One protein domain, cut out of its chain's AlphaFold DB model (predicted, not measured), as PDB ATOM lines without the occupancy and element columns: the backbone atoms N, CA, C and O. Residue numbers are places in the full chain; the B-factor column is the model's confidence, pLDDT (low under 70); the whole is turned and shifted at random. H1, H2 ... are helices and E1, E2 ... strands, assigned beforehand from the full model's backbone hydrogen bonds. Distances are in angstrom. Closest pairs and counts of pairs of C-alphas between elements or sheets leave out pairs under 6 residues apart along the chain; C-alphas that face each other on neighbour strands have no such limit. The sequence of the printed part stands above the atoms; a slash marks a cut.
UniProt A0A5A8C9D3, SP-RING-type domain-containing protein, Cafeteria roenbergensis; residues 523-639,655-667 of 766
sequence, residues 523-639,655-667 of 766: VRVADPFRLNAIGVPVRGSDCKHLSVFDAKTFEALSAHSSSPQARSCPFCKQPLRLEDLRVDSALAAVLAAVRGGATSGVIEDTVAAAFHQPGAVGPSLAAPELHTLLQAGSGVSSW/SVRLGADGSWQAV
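This is residues 523 to 639 and 655 to 667 of the 766 residues of the protein "SP-RING-type domain-containing protein" of Cafeteria roenbergensis (UniProt A0A5A8C9D3). Picture an elongated domain in two lobes, with the helix H3 leading from one to the other. The first lobe sets the small sheet E1 E2 beside H1, H2 and long loops; the second holds two strand hairpins, E3 E4 and E5 E6, with E4 next to E5, and the helices H4 and H5 loosely placed at its far end. H3 has its beginning near E1 and packs on the hairpin E3 E4, while residues 523 to 524, at the start of the printed part, pair with E3 and so tie the first stretch to the second lobe. The printed part has 130 residues, with five named helices and six named strands in the order E1 H1 H2 E2 H3 E3 E4 H4 H5 E5 E6; its three sheets have two antiparallel strands each, and its class is mixed, helices and strands. It is only just compact, close to loose, with a radius of gyration of the C-alphas of 16.3 A and spans of 52 by 30 by 21 A.

Start at Val 523, where residues 523 to 524 pair antiparallel with residues 608 to 609 of E3, residues 608 to 612. Next comes E1, residues 537 to 540, antiparallel to E2, residues 581 to 583, at 144 degrees; look for N 539 and O 582, 3.0 A apart, and N 582 and O 539, 2.9 A apart. H1, residues 551 to 560, comes closest to E1 at the C-alphas of Val 538 and Ala 551, 5.8 A apart. H1 touches H2, residues 564 to 567, where the C-alphas of Ser 558 and Arg 567 are the closest pair, at 5.5 A. Go on to H3, residues 585 to 597: its closest C-alphas to E1 are those of Ala 588 and Pro 537, 6.1 A. H3 and E4, residues 616 to 620, have 6 pairs of C-alphas within 8 A, the closest being Val 590 and Pro 619 at 6.8 A. E3 and E4 form a hairpin, antiparallel at 148 degrees, with N 610 and O 618 at 2.9 A and N 620 and O 608 at 2.8 A. H4, residues 623 to 631, and H5, residues 635 to 639, touch only at the corner, with the C-alphas of Leu 630 and Ser 637 closest at 5.0 A. After the cut, E5, residues 655 to 658, has its closest C-alphas to E4 at Leu 658 and Gly 618, 5.5 A. E5 and E6, residues 664 to 667, form a second hairpin, antiparallel at 143 degrees, with N 657 and O 665 at 2.8 A. H3 is apart from H4, H5, E5 and E6. Each O i to N i+4 pair is within hydrogen-bond range in H1, H3, H4 and H5; H2 is too short for such a pair.

Find C-alpha 537 at (-40.151, 39.737, 44.928), where E1 begins; it runs 10.7 A to C-alpha 540. H1 is 14.3 A long, H2 5.2 A and E2 6.8 A. H3, the longest helix, runs 18.1 A to C-alpha 597 at (-22.606, 39.756, 39.494). E3 measures 12.4 A, E4 11.9 A, H4 12.5 A, H5 6.4 A and E5 10.3 A. E6, 9.6 A, ends at C-alpha 667 at (-28.376, 45.499, 21.237).

The two C-alphas farthest apart are those of Ser 562 and Ser 638, 52.4 A. Residues 640 to 654 are not printed, and C-alphas 639 and 655 stand 14.5 A apart across this cut. Of the links printed whole, H2 to E2 is long, with 13 residues. The mean pLDDT of the printed part is 77.9; look for values under 70 at residues 598 to 607, 612 to 639 and 655 to 667.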
ATOM      1  N   VAL A 523     -39.929  47.266  34.630       93.38
ATOM      2  CA  VAL A 523     -40.326  46.940  36.005       93.38
ATOM      3  C   VAL A 523     -39.273  47.443  36.992       93.38
ATOM      4  O   VAL A 523     -38.118  47.019  36.967       93.38
ATOM      5  N   ARG A 524     -39.677  48.330  37.908       93.62
ATOM      6  CA  ARG A 524     -38.806  48.850  38.978       93.62
ATOM      7  C   ARG A 524     -38.432  47.748  39.974       93.62
ATOM      8  O   ARG A 524     -39.299  47.030  40.463       93.62
ATOM      9  N   VAL A 525     -37.150  47.676  40.335       95.00
ATOM     10  CA  VAL A 525     -36.609  46.689  41.293       95.00
ATOM     11  C   VAL A 525     -36.617  47.208  42.751       95.00
ATOM     12  O   VAL A 525     -36.260  46.487  43.687       95.00
ATOM     13  N   ALA A 526     -37.079  48.443  42.975       96.31
ATOM     14  CA  ALA A 526     -37.274  49.045  44.298       96.31
ATOM     15  C   ALA A 526     -38.678  48.766  44.879       96.31
ATOM     16  O   ALA A 526     -39.694  48.888  44.198       96.31
ATOM     17  N   ASP A 527     -38.733  48.427  46.169       97.56
ATOM     18  CA  ASP A 527     -39.952  48.101  46.917       97.56
ATOM     19  C   ASP A 527     -40.844  49.349  47.079       97.56
ATOM     20  O   ASP A 527     -40.416  50.297  47.748       97.56
ATOM     21  N   PRO A 528     -42.087  49.382  46.550       97.12
ATOM     22  CA  PRO A 528     -42.936  50.581  46.563       97.12
ATOM     23  C   PRO A 528     -43.261  51.093  47.974       97.12
ATOM     24  O   PRO A 528     -43.608  52.258  48.150       97.12
ATOM     25  N   PHE A 529     -43.143  50.239  48.992       95.94
ATOM     26  CA  PHE A 529     -43.434  50.577  50.384       95.94
ATOM     27  C   PHE A 529     -42.272  51.230  51.142       95.94
ATOM     28  O   PHE A 529     -42.503  51.935  52.125       95.94
ATOM     29  N   ARG A 530     -41.025  50.945  50.753       95.06
ATOM     30  CA  ARG A 530     -39.826  51.374  51.495       95.06
ATOM     31  C   ARG A 530     -38.754  52.043  50.646       95.06
ATOM     32  O   ARG A 530     -37.803  52.543  51.240       95.06
ATOM     33  N   LEU A 531     -38.896  52.039  49.320       94.38
ATOM     34  CA  LEU A 531     -37.907  52.548  48.367       94.38
ATOM     35  C   LEU A 531     -36.511  51.955  48.636       94.38
ATOM     36  O   LEU A 531     -35.530  52.672  48.749       94.38
ATOM     37  N   ASN A 532     -36.459  50.635  48.839       95.31
ATOM     38  CA  ASN A 532     -35.222  49.860  48.950       95.31
ATOM     39  C   ASN A 532     -35.272  48.715  47.933       95.31
ATOM     40  O   ASN A 532     -36.356  48.191  47.667       95.31
ATOM     41  N   ALA A 533     -34.121  48.249  47.449       95.44
ATOM     42  CA  ALA A 533     -34.031  47.074  46.578       95.44
ATOM     43  C   ALA A 533     -34.795  45.850  47.137       95.44
ATOM     44  O   ALA A 533     -34.554  45.407  48.266       95.44
ATOM     45  N   ILE A 534     -35.692  45.278  46.327       97.44
ATOM     46  CA  ILE A 534     -36.609  44.199  46.723       97.44
ATOM     47  C   ILE A 534     -35.836  42.954  47.168       97.44
ATOM     48  O   ILE A 534     -35.050  42.377  46.417       97.44
ATOM     49  N   GLY A 535     -36.047  42.512  48.408       97.00
ATOM     50  CA  GLY A 535     -35.391  41.347  48.996       97.00
ATOM     51  C   GLY A 535     -35.896  40.044  48.385       97.00
ATOM     52  O   GLY A 535     -35.102  39.282  47.830       97.00
ATOM     53  N   VAL A 536     -37.208  39.823  48.487       98.06
ATOM     54  CA  VAL A 536     -37.947  38.686  47.923       98.06
ATOM     55  C   VAL A 536     -39.129  39.241  47.114       98.06
ATOM     56  O   VAL A 536     -40.064  39.755  47.732       98.06
ATOM     57  N   PRO A 537     -39.102  39.169  45.769       98.31
ATOM     58  CA  PRO A 537     -40.151  39.737  44.928       98.31
ATOM     59  C   PRO A 537     -41.422  38.902  45.019       98.31
ATOM     60  O   PRO A 537     -41.417  37.719  44.679       98.31
ATOM     61  N   VAL A 538     -42.519  39.516  45.455       98.50
ATOM     62  CA  VAL A 538     -43.841  38.881  45.502       98.50
ATOM     63  C   VAL A 538     -44.910  39.737  44.831       98.50
ATOM     64  O   VAL A 538     -44.832  40.967  44.806       98.50
ATOM     65  N   ARG A 539     -45.944  39.060  44.328       98.31
ATOM     66  CA  ARG A 539     -47.257  39.629  43.999       98.31
ATOM     67  C   ARG A 539     -48.358  38.669  44.458       98.31
ATOM     68  O   ARG A 539     -48.070  37.541  44.857       98.31
ATOM     69  N   GLY A 540     -49.615  39.102  44.422       98.38
ATOM     70  CA  GLY A 540     -50.747  38.193  44.623       98.38
ATOM     71  C   GLY A 540     -50.899  37.246  43.433       98.38
ATOM     72  O   GLY A 540     -50.532  37.608  42.314       98.38
ATOM     73  N   SER A 541     -51.458  36.055  43.651       98.00
ATOM     74  CA  SER A 541     -51.799  35.114  42.572       98.00
ATOM     75  C   SER A 541     -52.709  35.723  41.507       98.00
ATOM     76  O   SER A 541     -52.589  35.377  40.335       98.00
ATOM     77  N   ASP A 542     -53.572  36.649  41.924       97.69
ATOM     78  CA  ASP A 542     -54.658  37.209  41.118       97.69
ATOM     79  C   ASP A 542     -54.305  38.609  40.563       97.69
ATOM     80  O   ASP A 542     -55.108  39.253  39.883       97.69
ATOM     81  N   CYS A 543     -53.089  39.093  40.847       98.06
ATOM     82  CA  CYS A 543     -52.579  40.374  40.369       98.06
ATOM     83  C   CYS A 543     -52.277  40.320  38.864       98.06
ATOM     84  O   CYS A 543     -51.389  39.589  38.432       98.06
ATOM     85  N   LYS A 544     -52.956  41.164  38.074       97.19
ATOM     86  CA  LYS A 544     -52.768  41.269  36.613       97.19
ATOM     87  C   LYS A 544     -51.559  42.110  36.156       97.19
ATOM     88  O   LYS A 544     -51.350  42.241  34.959       97.19
ATOM     89  N   HIS A 545     -50.795  42.708  37.072       96.81
ATOM     90  CA  HIS A 545     -49.635  43.553  36.750       96.81
ATOM     91  C   HIS A 545     -48.310  42.796  36.906       96.81
ATOM     92  O   HIS A 545     -48.177  41.932  37.780       96.81
ATOM     93  N   LEU A 546     -47.299  43.180  36.123       96.19
ATOM     94  CA  LEU A 546     -45.949  42.618  36.226       96.19
ATOM     95  C   LEU A 546     -45.195  43.107  37.474       96.19
ATOM     96  O   LEU A 546     -44.416  42.347  38.049       96.19
ATOM     97  N   SER A 547     -45.480  44.326  37.947       97.00
ATOM     98  CA  SER A 547     -44.850  44.931  39.129       97.00
ATOM     99  C   SER A 547     -44.971  44.075  40.396       97.00
ATOM    100  O   SER A 547     -46.021  43.493  40.679       97.00
ATOM    101  N   VAL A 548     -43.911  44.049  41.201       98.19
ATOM    102  CA  VAL A 548     -43.805  43.276  42.452       98.19
ATOM    103  C   VAL A 548     -43.382  44.169  43.620       98.19
ATOM    104  O   VAL A 548     -42.963  45.309  43.433       98.19
ATOM    105  N   PHE A 549     -43.501  43.655  44.840       98.31
ATOM    106  CA  PHE A 549     -43.096  44.330  46.077       98.31
ATOM    107  C   PHE A 549     -42.328  43.368  46.997       98.31
ATOM    108  O   PHE A 549     -42.281  42.164  46.732       98.31
ATOM    109  N   ASP A 550     -41.691  43.870  48.061       98.38
ATOM    110  CA  ASP A 550     -40.926  43.004  48.969       98.38
ATOM    111  C   ASP A 550     -41.817  42.264  49.977       98.38
ATOM    112  O   ASP A 550     -42.592  42.867  50.727       98.38
ATOM    113  N   ALA A 551     -41.639  40.943  50.057       98.25
ATOM    114  CA  ALA A 551     -42.418  40.082  50.943       98.25
ATOM    115  C   ALA A 551     -42.284  40.460  52.428       98.25
ATOM    116  O   ALA A 551     -43.280  40.476  53.152       98.25
ATOM    117  N   LYS A 552     -41.071  40.797  52.890       97.75
ATOM    118  CA  LYS A 552     -40.814  41.116  54.305       97.75
ATOM    119  C   LYS A 552     -41.379  42.482  54.669       97.75
ATOM    120  O   LYS A 552     -41.822  42.681  55.802       97.75
ATOM    121  N   THR A 553     -41.368  43.435  53.739       97.75
ATOM    122  CA  THR A 553     -42.048  44.717  53.933       97.75
ATOM    123  C   THR A 553     -43.565  44.540  54.006       97.75
ATOM    124  O   THR A 553     -44.179  45.066  54.937       97.75
ATOM    125  N   PHE A 554     -44.167  43.770  53.095       98.06
ATOM    126  CA  PHE A 554     -45.614  43.532  53.092       98.06
ATOM    127  C   PHE A 554     -46.094  42.757  54.329       98.06
ATOM    128  O   PHE A 554     -47.094  43.140  54.938       98.06
ATOM    129  N   GLU A 555     -45.364  41.720  54.757       97.88
ATOM    130  CA  GLU A 555     -45.654  40.986  55.997       97.88
ATOM    131  C   GLU A 555     -45.583  41.920  57.215       97.88
ATOM    132  O   GLU A 555     -46.502  41.948  58.038       97.88
ATOM    133  N   ALA A 556     -44.543  42.760  57.299       97.12
ATOM    134  CA  ALA A 556     -44.421  43.744  58.369       97.12
ATOM    135  C   ALA A 556     -45.601  44.732  58.381       97.12
ATOM    136  O   ALA A 556     -46.167  44.973  59.446       97.12
ATOM    137  N   LEU A 557     -46.012  45.277  57.232       96.88
ATOM    138  CA  LEU A 557     -47.162  46.186  57.143       96.88
ATOM    139  C   LEU A 557     -48.481  45.494  57.529       96.88
ATOM    140  O   LEU A 557     -49.235  46.028  58.345       96.88
ATOM    141  N   SER A 558     -48.709  44.279  57.024       96.44
ATOM    142  CA  SER A 558     -49.896  43.453  57.300       96.44
ATOM    143  C   SER A 558     -50.027  43.022  58.768       96.44
ATOM    144  O   SER A 558     -51.140  42.752  59.235       96.44
ATOM    145  N   ALA A 559     -48.899  42.943  59.484       96.88
ATOM    146  CA  ALA A 559     -48.831  42.637  60.911       96.88
ATOM    147  C   ALA A 559     -49.012  43.877  61.806       96.88
ATOM    148  O   ALA A 559     -49.599  43.768  62.881       96.88
ATOM    149  N   HIS A 560     -48.521  45.052  61.387       97.06
ATOM    150  CA  HIS A 560     -48.616  46.289  62.180       97.06
ATOM    151  C   HIS A 560     -49.940  47.035  61.994       97.06
ATOM    152  O   HIS A 560     -50.331  47.796  62.879       97.06
ATOM    153  N   SER A 561     -50.633  46.833  60.871       96.56
ATOM    154  CA  SER A 561     -51.923  47.461  60.597       96.56
ATOM    155  C   SER A 561     -53.033  46.427  60.430       96.56
ATOM    156  O   SER A 561     -52.946  45.502  59.623       96.56
ATOM    157  N   SER A 562     -54.126  46.635  61.162       95.06
ATOM    158  CA  SER A 562     -55.399  45.943  60.952       95.06
ATOM    159  C   SER A 562     -56.225  46.536  59.804       95.06
ATOM    160  O   SER A 562     -57.281  45.992  59.485       95.06
ATOM    161  N   SER A 563     -55.786  47.640  59.182       96.62
ATOM    162  CA  SER A 563     -56.537  48.263  58.092       96.62
ATOM    163  C   SER A 563     -56.572  47.352  56.856       96.62
ATOM    164  O   SER A 563     -55.537  46.803  56.468       96.62
ATOM    165  N   PRO A 564     -57.728  47.212  56.178       94.31
ATOM    166  CA  PRO A 564     -57.821  46.402  54.964       94.31
ATOM    167  C   PRO A 564     -56.916  46.938  53.843       94.31
ATOM    168  O   PRO A 564     -56.380  46.162  53.062       94.31
ATOM    169  N   GLN A 565     -56.655  48.252  53.821       95.50
ATOM    170  CA  GLN A 565     -55.710  48.884  52.895       95.50
ATOM    171  C   GLN A 565     -54.262  48.400  53.081       95.50
ATOM    172  O   GLN A 565     -53.551  48.233  52.094       95.50
ATOM    173  N   ALA A 566     -53.815  48.118  54.311       96.50
ATOM    174  CA  ALA A 566     -52.469  47.584  54.549       96.50
ATOM    175  C   ALA A 566     -52.305  46.125  54.090       96.50
ATOM    176  O   ALA A 566     -51.185  45.631  54.006       96.50
ATOM    177  N   ARG A 567     -53.423  45.455  53.782       97.00
ATOM    178  CA  ARG A 567     -53.505  44.116  53.187       97.00
ATOM    179  C   ARG A 567     -54.051  44.188  51.760       97.00
ATOM    180  O   ARG A 567     -54.827  43.337  51.342       97.00
ATOM    181  N   SER A 568     -53.683  45.231  51.021       98.19
ATOM    182  CA  SER A 568     -54.023  45.386  49.606       98.19
ATOM    183  C   SER A 568     -52.762  45.539  48.761       98.19
ATOM    184  O   SER A 568     -51.724  45.979  49.259       98.19
ATOM    185  N   CYS A 569     -52.830  45.146  47.490       98.31
ATOM    186  CA  CYS A 569     -51.720  45.327  46.562       98.31
ATOM    187  C   CYS A 569     -51.398  46.823  46.395       98.31
ATOM    188  O   CYS A 569     -52.315  47.589  46.084       98.31
ATOM    189  N   PRO A 570     -50.127  47.258  46.493       97.69
ATOM    190  CA  PRO A 570     -49.765  48.661  46.279       97.69
ATOM    191  C   PRO A 570     -50.046  49.146  44.844       97.69
ATOM    192  O   PRO A 570     -50.183  50.348  44.636       97.69
ATOM    193  N   PHE A 571     -50.163  48.230  43.873       97.56
ATOM    194  CA  PHE A 571     -50.416  48.545  42.465       97.56
ATOM    195  C   PHE A 571     -51.914  48.465  42.114       97.56
ATOM    196  O   PHE A 571     -52.548  49.495  41.898       97.56
ATOM    197  N   CYS A 572     -52.523  47.270  42.107       97.88
ATOM    198  CA  CYS A 572     -53.938  47.103  41.728       97.88
ATOM    199  C   CYS A 572     -54.963  47.362  42.847       97.88
ATOM    200  O   CYS A 572     -56.160  47.270  42.587       97.88
ATOM    201  N   LYS A 573     -54.536  47.643  44.089       97.75
ATOM    202  CA  LYS A 573     -55.405  47.868  45.270       97.75
ATOM    203  C   LYS A 573     -56.350  46.706  45.629       97.75
ATOM    204  O   LYS A 573     -57.167  46.844  46.538       97.75
ATOM    205  N   GLN A 574     -56.231  45.552  44.968       98.00
ATOM    206  CA  GLN A 574     -56.979  44.341  45.314       98.00
ATOM    207  C   GLN A 574     -56.568  43.839  46.710       98.00
ATOM    208  O   GLN A 574     -55.387  43.944  47.059       98.00
ATOM    209  N   PRO A 575     -57.502  43.301  47.515       97.69
ATOM    210  CA  PRO A 575     -57.172  42.708  48.805       97.69
ATOM    211  C   PRO A 575     -56.292  41.470  48.605       97.69
ATOM    212  O   PRO A 575     -56.623  40.592  47.815       97.69
ATOM    213  N   LEU A 576     -55.186  41.395  49.343       97.94
ATOM    214  CA  LEU A 576     -54.276  40.257  49.373       97.94
ATOM    215  C   LEU A 576     -54.306  39.587  50.739       97.94
ATOM    216  O   LEU A 576     -54.186  40.248  51.776       97.94
ATOM    217  N   ARG A 577     -54.338  38.258  50.745       97.12
ATOM    218  CA  ARG A 577     -54.009  37.476  51.935       97.12
ATOM    219  C   ARG A 577     -52.560  37.010  51.866       97.12
ATOM    220  O   ARG A 577     -51.974  36.887  50.796       97.12
ATOM    221  N   LEU A 578     -51.993  36.698  53.031       97.06
ATOM    222  CA  LEU A 578     -50.647  36.118  53.135       97.06
ATOM    223  C   LEU A 578     -50.546  34.748  52.434       97.06
ATOM    224  O   LEU A 578     -49.469  34.379  51.983       97.06
ATOM    225  N   GLU A 579     -51.666  34.027  52.325       97.75
ATOM    226  CA  GLU A 579     -51.803  32.751  51.605       97.75
ATOM    227  C   GLU A 579     -51.830  32.900  50.069       97.75
ATOM    228  O   GLU A 579     -51.438  31.968  49.368       97.75
ATOM    229  N   ASP A 580     -52.198  34.076  49.548       97.75
ATOM    230  CA  ASP A 580     -52.300  34.348  48.103       97.75
ATOM    231  C   ASP A 580     -50.998  34.929  47.514       97.75
ATOM    232  O   ASP A 580     -50.878  35.117  46.300       97.75
ATOM    233  N   LEU A 581     -50.007  35.234  48.360       98.25
ATOM    234  CA  LEU A 581     -48.700  35.741  47.938       98.25
ATOM    235  C   LEU A 581     -47.904  34.662  47.204       98.25
ATOM    236  O   LEU A 581     -47.636  33.582  47.733       98.25
ATOM    237  N   ARG A 582     -47.430  34.995  46.003       98.31
ATOM    238  CA  ARG A 582     -46.513  34.165  45.221       98.31
ATOM    239  C   ARG A 582     -45.225  34.923  44.948       98.31
ATOM    240  O   ARG A 582     -45.253  36.103  44.600       98.31
ATOM    241  N   VAL A 583     -44.099  34.228  45.099       98.38
ATOM    242  CA  VAL A 583     -42.786  34.739  44.688       98.38
ATOM    243  C   VAL A 583     -42.738  34.754  43.165       98.38
ATOM    244  O   VAL A 583     -43.011  33.730  42.541       98.38
ATOM    245  N   ASP A 584     -42.389  35.893  42.569       98.06
ATOM    246  CA  ASP A 584     -42.132  35.947  41.130       98.06
ATOM    247  C   ASP A 584     -40.764  35.316  40.849       98.06
ATOM    248  O   ASP A 584     -39.722  35.860  41.219       98.06
ATOM    249  N   SER A 585     -40.765  34.139  40.223       97.00
ATOM    250  CA  SER A 585     -39.547  33.385  39.929       97.00
ATOM    251  C   SER A 585     -38.671  34.039  38.858       97.00
ATOM    252  O   SER A 585     -37.452  33.877  38.912       97.00
ATOM    253  N   ALA A 586     -39.254  34.789  37.918       95.31
ATOM    254  CA  ALA A 586     -38.512  35.458  36.856       95.31
ATOM    255  C   ALA A 586     -37.740  36.658  37.419       95.31
ATOM    256  O   ALA A 586     -36.520  36.733  37.272       95.31
ATOM    257  N   LEU A 587     -38.405  37.544  38.168       95.62
ATOM    258  CA  LEU A 587     -37.722  38.667  38.805       95.62
ATOM    259  C   LEU A 587     -36.826  38.218  39.968       95.62
ATOM    260  O   LEU A 587     -35.810  38.859  40.227       95.62
ATOM    261  N   ALA A 588     -37.125  37.097  40.637       96.50
ATOM    262  CA  ALA A 588     -36.197  36.497  41.598       96.50
ATOM    263  C   ALA A 588     -34.894  36.036  40.925       96.50
ATOM    264  O   ALA A 588     -33.823  36.229  41.503       96.50
ATOM    265  N   ALA A 589     -34.959  35.484  39.707       95.00
ATOM    266  CA  ALA A 589     -33.775  35.128  38.927       95.00
ATOM    267  C   ALA A 589     -32.976  36.373  38.498       95.00
ATOM    268  O   ALA A 589     -31.761  36.397  38.687       95.00
ATOM    269  N   VAL A 590     -33.641  37.439  38.031       94.31
ATOM    270  CA  VAL A 590     -32.984  38.725  37.713       94.31
ATOM    271  C   VAL A 590     -32.304  39.318  38.952       94.31
ATOM    272  O   VAL A 590     -31.120  39.644  38.912       94.31
ATOM    273  N   LEU A 591     -33.005  39.389  40.087       94.69
ATOM    274  CA  LEU A 591     -32.448  39.859  41.360       94.69
ATOM    275  C   LEU A 591     -31.266  39.004  41.836       94.69
ATOM    276  O   LEU A 591     -30.311  39.545  42.395       94.69
ATOM    277  N   ALA A 592     -31.310  37.687  41.628       94.25
ATOM    278  CA  ALA A 592     -30.201  36.792  41.942       94.25
ATOM    279  C   ALA A 592     -28.998  37.018  41.013       94.25
ATOM    280  O   ALA A 592     -27.872  37.053  41.502       94.25
ATOM    281  N   ALA A 593     -29.219  37.240  39.714       92.00
ATOM    282  CA  ALA A 593     -28.164  37.552  38.750       92.00
ATOM    283  C   ALA A 593     -27.495  38.904  39.051       92.00
ATOM    284  O   ALA A 593     -26.271  38.972  39.156       92.00
ATOM    285  N   VAL A 594     -28.282  39.960  39.295       91.06
ATOM    286  CA  VAL A 594     -27.772  41.295  39.660       91.06
ATOM    287  C   VAL A 594     -26.976  41.239  40.972       91.06
ATOM    288  O   VAL A 594     -25.879  41.785  41.053       91.06
ATOM    289  N   ARG A 595     -27.464  40.513  41.990       90.75
ATOM    290  CA  ARG A 595     -26.738  40.312  43.263       90.75
ATOM    291  C   ARG A 595     -25.511  39.408  43.143       90.75
ATOM    292  O   ARG A 595     -24.566  39.593  43.900       90.75
ATOM    293  N   GLY A 596     -25.537  38.426  42.245       86.38
ATOM    294  CA  GLY A 596     -24.434  37.494  42.012       86.38
ATOM    295  C   GLY A 596     -23.286  38.114  41.214       86.38
ATOM    296  O   GLY A 596     -22.128  37.815  41.489       86.38
ATOM    297  N   GLY A 597     -23.598  39.003  40.265       75.62
ATOM    298  CA  GLY A 597     -22.606  39.756  39.494       75.62
ATOM    299  C   GLY A 597     -22.010  40.952  40.247       75.62
ATOM    300  O   GLY A 597     -20.850  41.299  40.031       75.62
ATOM    301  N   ALA A 598     -22.768  41.576  41.155       55.09
ATOM    302  CA  ALA A 598     -22.301  42.720  41.931       55.09
ATOM    303  C   ALA A 598     -21.468  42.293  43.155       55.09
ATOM    304  O   ALA A 598     -21.997  42.018  44.235       55.09
ATOM    305  N   THR A 599     -20.138  42.338  43.037       39.19
ATOM    306  CA  THR A 599     -19.223  42.230  44.184       39.19
ATOM    307  C   THR A 599     -19.370  43.431  45.126       39.19
ATOM    308  O   THR A 599     -18.622  44.401  45.037       39.19
ATOM    309  N   SER A 600     -20.326  43.361  46.056       40.53
ATOM    310  CA  SER A 600     -20.517  44.309  47.169       40.53
ATOM    311  C   SER A 600     -20.727  45.788  46.777       40.53
ATOM    312  O   SER A 600     -20.498  46.678  47.603       40.53
ATOM    313  N   GLY A 601     -21.187  46.063  45.555       39.97
ATOM    314  CA  GLY A 601     -21.666  47.388  45.151       39.97
ATOM    315  C   GLY A 601     -23.072  47.668  45.691       39.97
ATOM    316  O   GLY A 601     -23.885  46.751  45.821       39.97
ATOM    317  N   VAL A 602     -23.366  48.932  46.003       45.09
ATOM    318  CA  VAL A 602     -24.746  49.372  46.252       45.09
ATOM    319  C   VAL A 602     -25.492  49.283  44.923       45.09
ATOM    320  O   VAL A 602     -25.107  49.945  43.967       45.09
ATOM    321  N   ILE A 603     -26.530  48.448  44.859       50.03
ATOM    322  CA  ILE A 603     -27.489  48.479  43.751       50.03
ATOM    323  C   ILE A 603     -28.335  49.731  43.986       50.03
ATOM    324  O   ILE A 603     -29.102  49.765  44.948       50.03
ATOM    325  N   GLU A 604     -28.127  50.765  43.175       53.22
ATOM    326  CA  GLU A 604     -28.928  51.990  43.226       53.22
ATOM    327  C   GLU A 604     -30.357  51.712  42.719       53.22
ATOM    328  O   GLU A 604     -30.600  50.754  41.978       53.22
ATOM    329  N   ASP A 605     -31.330  52.515  43.166       53.97
ATOM    330  CA  ASP A 605     -32.774  52.251  43.002       53.97
ATOM    331  C   ASP A 605     -33.287  52.345  41.543       53.97
ATOM    332  O   ASP A 605     -34.487  52.220  41.286       53.97
ATOM    333  N   THR A 606     -32.383  52.579  40.592       53.38
ATOM    334  CA  THR A 606     -32.611  52.821  39.163       53.38
ATOM    335  C   THR A 606     -32.597  51.571  38.290       53.38
ATOM    336  O   THR A 606     -33.116  51.635  37.176       53.38
ATOM    337  N   VAL A 607     -32.080  50.429  38.766       65.06
ATOM    338  CA  VAL A 607     -32.102  49.187  37.974       65.06
ATOM    339  C   VAL A 607     -33.552  48.787  37.694       65.06
ATOM    340  O   VAL A 607     -34.298  48.407  38.600       65.06
ATOM    341  N   ALA A 608     -33.946  48.851  36.426       71.50
ATOM    342  CA  ALA A 608     -35.198  48.294  35.940       71.50
ATOM    343  C   ALA A 608     -34.942  46.900  35.355       71.50
ATOM    344  O   ALA A 608     -33.872  46.623  34.819       71.50
ATOM    345  N   ALA A 609     -35.924  46.008  35.422       75.19
ATOM    346  CA  ALA A 609     -35.942  44.819  34.579       75.19
ATOM    347  C   ALA A 609     -36.784  45.123  33.338       75.19
ATOM    348  O   ALA A 609     -37.949  45.495  33.477       75.19
ATOM    349  N   ALA A 610     -36.206  44.966  32.147       76.00
ATOM    350  CA  ALA A 610     -36.963  44.999  30.901       76.00
ATOM    351  C   ALA A 610     -37.368  43.575  30.510       76.00
ATOM    352  O   ALA A 610     -36.566  42.632  30.558       76.00
ATOM    353  N   PHE A 611     -38.632  43.431  30.128       75.50
ATOM    354  CA  PHE A 611     -39.219  42.183  29.659       75.50
ATOM    355  C   PHE A 611     -39.351  42.258  28.137       75.50
ATOM    356  O   PHE A 611     -40.247  42.920  27.624       75.50
ATOM    357  N   HIS A 612     -38.456  41.581  27.416       69.75
ATOM    358  CA  HIS A 612     -38.418  41.600  25.954       69.75
ATOM    359  C   HIS A 612     -38.974  40.287  25.395       69.75
ATOM    360  O   HIS A 612     -38.259  39.282  25.358       69.75
ATOM    361  N   GLN A 613     -40.214  40.307  24.893       55.88
ATOM    362  CA  GLN A 613     -40.928  39.133  24.352       55.88
ATOM    363  C   GLN A 613     -41.158  37.998  25.389       55.88
ATOM    364  O   GLN A 613     -40.641  38.049  26.510       55.88
ATOM    365  N   PRO A 614     -41.959  36.955  25.073       54.97
ATOM    366  CA  PRO A 614     -42.235  35.873  26.016       54.97
ATOM    367  C   PRO A 614     -40.972  35.077  26.390       54.97
ATOM    368  O   PRO A 614     -40.514  34.217  25.643       54.97
ATOM    369  N   GLY A 615     -40.435  35.335  27.586       58.53
ATOM    370  CA  GLY A 615     -39.422  34.497  28.237       58.53
ATOM    371  C   GLY A 615     -38.011  35.078  28.362       58.53
ATOM    372  O   GLY A 615     -37.207  34.481  29.074       58.53
ATOM    373  N   ALA A 616     -37.693  36.229  27.756       67.50
ATOM    374  CA  ALA A 616     -36.398  36.886  27.960       67.50
ATOM    375  C   ALA A 616     -36.536  38.107  28.881       67.50
ATOM    376  O   ALA A 616     -37.107  39.131  28.509       67.50
ATOM    377  N   VAL A 617     -35.976  37.996  30.088       69.19
ATOM    378  CA  VAL A 617     -35.955  39.076  31.083       69.19
ATOM    379  C   VAL A 617     -34.511  39.489  31.322       69.19
ATOM    380  O   VAL A 617     -33.695  38.671  31.744       69.19
ATOM    381  N   GLY A 618     -34.195  40.752  31.044       69.19
ATOM    382  CA  GLY A 618     -32.860  41.315  31.226       69.19
ATOM    383  C   GLY A 618     -32.868  42.473  32.226       69.19
ATOM    384  O   GLY A 618     -33.870  43.185  32.331       69.19
ATOM    385  N   PRO A 619     -31.769  42.708  32.963       68.75
ATOM    386  CA  PRO A 619     -31.583  43.985  33.635       68.75
ATOM    387  C   PRO A 619     -31.413  45.080  32.573       68.75
ATOM    388  O   PRO A 619     -30.509  45.013  31.742       68.75
ATOM    389  N   SER A 620     -32.282  46.083  32.610       63.34
ATOM    390  CA  SER A 620     -32.177  47.295  31.806       63.34
ATOM    391  C   SER A 620     -31.425  48.346  32.613       63.34
ATOM    392  O   SER A 620     -31.931  48.879  33.602       63.34
ATOM    393  N   LEU A 621     -30.182  48.591  32.209       56.34
ATOM    394  CA  LEU A 621     -29.350  49.668  32.733       56.34
ATOM    395  C   LEU A 621     -29.543  50.899  31.855       56.34
ATOM    396  O   LEU A 621     -29.441  50.809  30.631       56.34
ATOM    397  N   ALA A 622     -29.770  52.057  32.471       50.44
ATOM    398  CA  ALA A 622     -29.797  53.310  31.729       50.44
ATOM    399  C   ALA A 622     -28.406  53.599  31.126       50.44
ATOM    400  O   ALA A 622     -27.377  53.323  31.748       50.44
ATOM    401  N   ALA A 623     -28.364  54.211  29.938       42.50
ATOM    402  CA  ALA A 623     -27.126  54.536  29.221       42.50
ATOM    403  C   ALA A 623     -25.973  55.140  30.077       42.50
ATOM    404  O   ALA A 623     -24.835  54.686  29.914       42.50
ATOM    405  N   PRO A 624     -26.193  56.099  31.011       45.12
ATOM    406  CA  PRO A 624     -25.106  56.621  31.854       45.12
ATOM    407  C   PRO A 624     -24.516  55.585  32.832       45.12
ATOM    408  O   PRO A 624     -23.310  55.599  33.099       45.12
ATOM    409  N   GLU A 625     -25.323  54.654  33.342       47.84
ATOM    410  CA  GLU A 625     -24.867  53.586  34.245       47.84
ATOM    411  C   GLU A 625     -24.065  52.531  33.479       47.84
ATOM    412  O   GLU A 625     -23.002  52.100  33.935       47.84
ATOM    413  N   LEU A 626     -24.526  52.179  32.273       41.22
ATOM    414  CA  LEU A 626     -23.818  51.270  31.375       41.22
ATOM    415  C   LEU A 626     -22.421  51.811  31.036       41.22
ATOM    416  O   LEU A 626     -21.429  51.096  31.178       41.22
ATOM    417  N   HIS A 627     -22.320  53.090  30.662       41.94
ATOM    418  CA  HIS A 627     -21.040  53.735  30.361       41.94
ATOM    419  C   HIS A 627     -20.089  53.733  31.574       41.94
ATOM    420  O   HIS A 627     -18.899  53.444  31.436       41.94
ATOM    421  N   THR A 628     -20.616  53.957  32.782       45.34
ATOM    422  CA  THR A 628     -19.842  53.909  34.035       45.34
ATOM    423  C   THR A 628     -19.320  52.492  34.327       45.34
ATOM    424  O   THR A 628     -18.139  52.316  34.629       45.34
ATOM    425  N   LEU A 629     -20.153  51.456  34.168       43.19
ATOM    426  CA  LEU A 629     -19.755  50.051  34.353       43.19
ATOM    427  C   LEU A 629     -18.765  49.554  33.286       43.19
ATOM    428  O   LEU A 629     -17.926  48.695  33.583       43.19
ATOM    429  N   LEU A 630     -18.831  50.102  32.070       45.03
ATOM    430  CA  LEU A 630     -17.873  49.847  30.992       45.03
ATOM    431  C   LEU A 630     -16.509  50.505  31.248       45.03
ATOM    432  O   LEU A 630     -15.483  49.905  30.927       45.03
ATOM    433  N   GLN A 631     -16.479  51.696  31.856       45.44
ATOM    434  CA  GLN A 631     -15.237  52.372  32.253       45.44
ATOM    435  C   GLN A 631     -14.595  51.765  33.511       45.44
ATOM    436  O   GLN A 631     -13.371  51.717  33.610       45.44
ATOM    437  N   ALA A 632     -15.394  51.258  34.454       43.84
ATOM    438  CA  ALA A 632     -14.921  50.724  35.736       43.84
ATOM    439  C   ALA A 632     -14.197  49.358  35.659       43.84
ATOM    440  O   ALA A 632     -13.854  48.790  36.696       43.84
ATOM    441  N   GLY A 633     -13.975  48.798  34.464       36.38
ATOM    442  CA  GLY A 633     -13.281  47.514  34.305       36.38
ATOM    443  C   GLY A 633     -14.089  46.296  34.779       36.38
ATOM    444  O   GLY A 633     -13.508  45.261  35.098       36.38
ATOM    445  N   SER A 634     -15.423  46.405  34.846       46.25
ATOM    446  CA  SER A 634     -16.307  45.286  35.211       46.25
ATOM    447  C   SER A 634     -16.245  44.145  34.180       46.25
ATOM    448  O   SER A 634     -15.794  44.350  33.051       46.25
ATOM    449  N   GLY A 635     -16.749  42.950  34.515       43.88
ATOM    450  CA  GLY A 635     -16.736  41.784  33.607       43.88
ATOM    451  C   GLY A 635     -17.419  42.009  32.246       43.88
ATOM    452  O   GLY A 635     -17.054  41.375  31.257       43.88
ATOM    453  N   VAL A 636     -18.339  42.976  32.158       45.44
ATOM    454  CA  VAL A 636     -18.956  43.422  30.895       45.44
ATOM    455  C   VAL A 636     -17.906  44.039  29.958       45.44
ATOM    456  O   VAL A 636     -17.908  43.802  28.751       45.44
ATOM    457  N   SER A 637     -16.953  44.789  30.517       46.16
ATOM    458  CA  SER A 637     -15.897  45.467  29.758       46.16
ATOM    459  C   SER A 637     -14.824  44.522  29.213       46.16
ATOM    460  O   SER A 637     -14.191  44.867  28.212       46.16
ATOM    461  N   SER A 638     -14.614  43.357  29.845       46.91
ATOM    462  CA  SER A 638     -13.706  42.317  29.348       46.91
ATOM    463  C   SER A 638     -14.350  41.465  28.260       46.91
ATOM    464  O   SER A 638     -13.662  41.129  27.302       46.91
ATOM    465  N   TRP A 639     -15.653  41.171  28.367       49.38
ATOM    466  CA  TRP A 639     -16.391  40.413  27.350       49.38
ATOM    467  C   TRP A 639     -16.396  41.130  25.987       49.38
ATOM    468  O   TRP A 639     -16.011  40.531  24.989       49.38
ATOM    469  N   SER A 655     -27.685  49.622  24.615       50.47
ATOM    470  CA  SER A 655     -28.139  48.694  25.660       50.47
ATOM    471  C   SER A 655     -27.443  47.332  25.531       50.47
ATOM    472  O   SER A 655     -26.863  47.007  24.490       50.47
ATOM    473  N   VAL A 656     -27.475  46.532  26.602       45.34
ATOM    474  CA  VAL A 656     -26.916  45.172  26.624       45.34
ATOM    475  C   VAL A 656     -27.952  44.220  27.213       45.34
ATOM    476  O   VAL A 656     -28.454  44.438  28.313       45.34
ATOM    477  N   ARG A 657     -28.268  43.158  26.475       60.72
ATOM    478  CA  ARG A 657     -29.241  42.119  26.826       60.72
ATOM    479  C   ARG A 657     -28.520  40.890  27.369       60.72
ATOM    480  O   ARG A 657     -27.428  40.574  26.910       60.72
ATOM    481  N   LEU A 658     -29.144  40.169  28.299       49.62
ATOM    482  CA  LEU A 658     -28.720  38.816  28.663       49.62
ATOM    483  C   LEU A 658     -29.478  37.805  27.785       49.62
ATOM    484  O   LEU A 658     -30.711  37.816  27.742       49.62
ATOM    485  N   GLY A 659     -28.745  36.972  27.050       48.66
ATOM    486  CA  GLY A 659     -29.266  35.873  26.243       48.66
ATOM    487  C   GLY A 659     -29.780  34.713  27.099       48.66
ATOM    488  O   GLY A 659     -29.461  34.590  28.282       48.66
ATOM    489  N   ALA A 660     -30.577  33.827  26.492       43.56
ATOM    490  CA  ALA A 660     -31.154  32.661  27.175       43.56
ATOM    491  C   ALA A 660     -30.106  31.616  27.623       43.56
ATOM    492  O   ALA A 660     -30.402  30.747  28.439       43.56
ATOM    493  N   ASP A 661     -28.888  31.712  27.094       53.84
ATOM    494  CA  ASP A 661     -27.696  30.938  27.449       53.84
ATOM    495  C   ASP A 661     -26.849  31.587  28.564       53.84
ATOM    496  O   ASP A 661     -25.875  30.993  29.025       53.84
ATOM    497  N   GLY A 662     -27.208  32.796  29.011       43.41
ATOM    498  CA  GLY A 662     -26.425  33.591  29.957       43.41
ATOM    499  C   GLY A 662     -25.275  34.386  29.324       43.41
ATOM    500  O   GLY A 662     -24.497  34.989  30.066       43.41
ATOM    501  N   SER A 663     -25.161  34.422  27.991       52.31
ATOM    502  CA  SER A 663     -24.269  35.356  27.293       52.31
ATOM    503  C   SER A 663     -24.810  36.785  27.389       52.31
ATOM    504  O   SER A 663     -26.019  36.998  27.461       52.31
ATOM    505  N   TRP A 664     -23.937  37.791  27.387       54.44
ATOM    506  CA  TRP A 664     -24.368  39.174  27.167       54.44
ATOM    507  C   TRP A 664     -24.337  39.471  25.666       54.44
ATOM    508  O   TRP A 664     -23.494  38.947  24.952       54.44
ATOM    509  N   GLN A 665     -25.253  40.303  25.178       62.09
ATOM    510  CA  GLN A 665     -25.334  40.714  23.776       62.09
ATOM    511  C   GLN A 665     -25.558  42.223  23.700       62.09
ATOM    512  O   GLN A 665     -26.477  42.750  24.330       62.09
ATOM    513  N   ALA A 666     -24.734  42.931  22.928       54.78
ATOM    514  CA  ALA A 666     -24.972  44.339  22.621       54.78
ATOM    515  C   ALA A 666     -26.182  44.458  21.680       54.78
ATOM    516  O   ALA A 666     -26.210  43.824  20.626       54.78
ATOM    517  N   VAL A 667     -27.175  45.266  22.051       60.19
ATOM    518  CA  VAL A 667     -28.376  45.499  21.237       60.19
ATOM    519  C   VAL A 667     -28.257  46.862  20.555       60.19
ATOM    520  O   VAL A 667     -27.948  47.861  21.207       60.19
TER     521      VAL A 667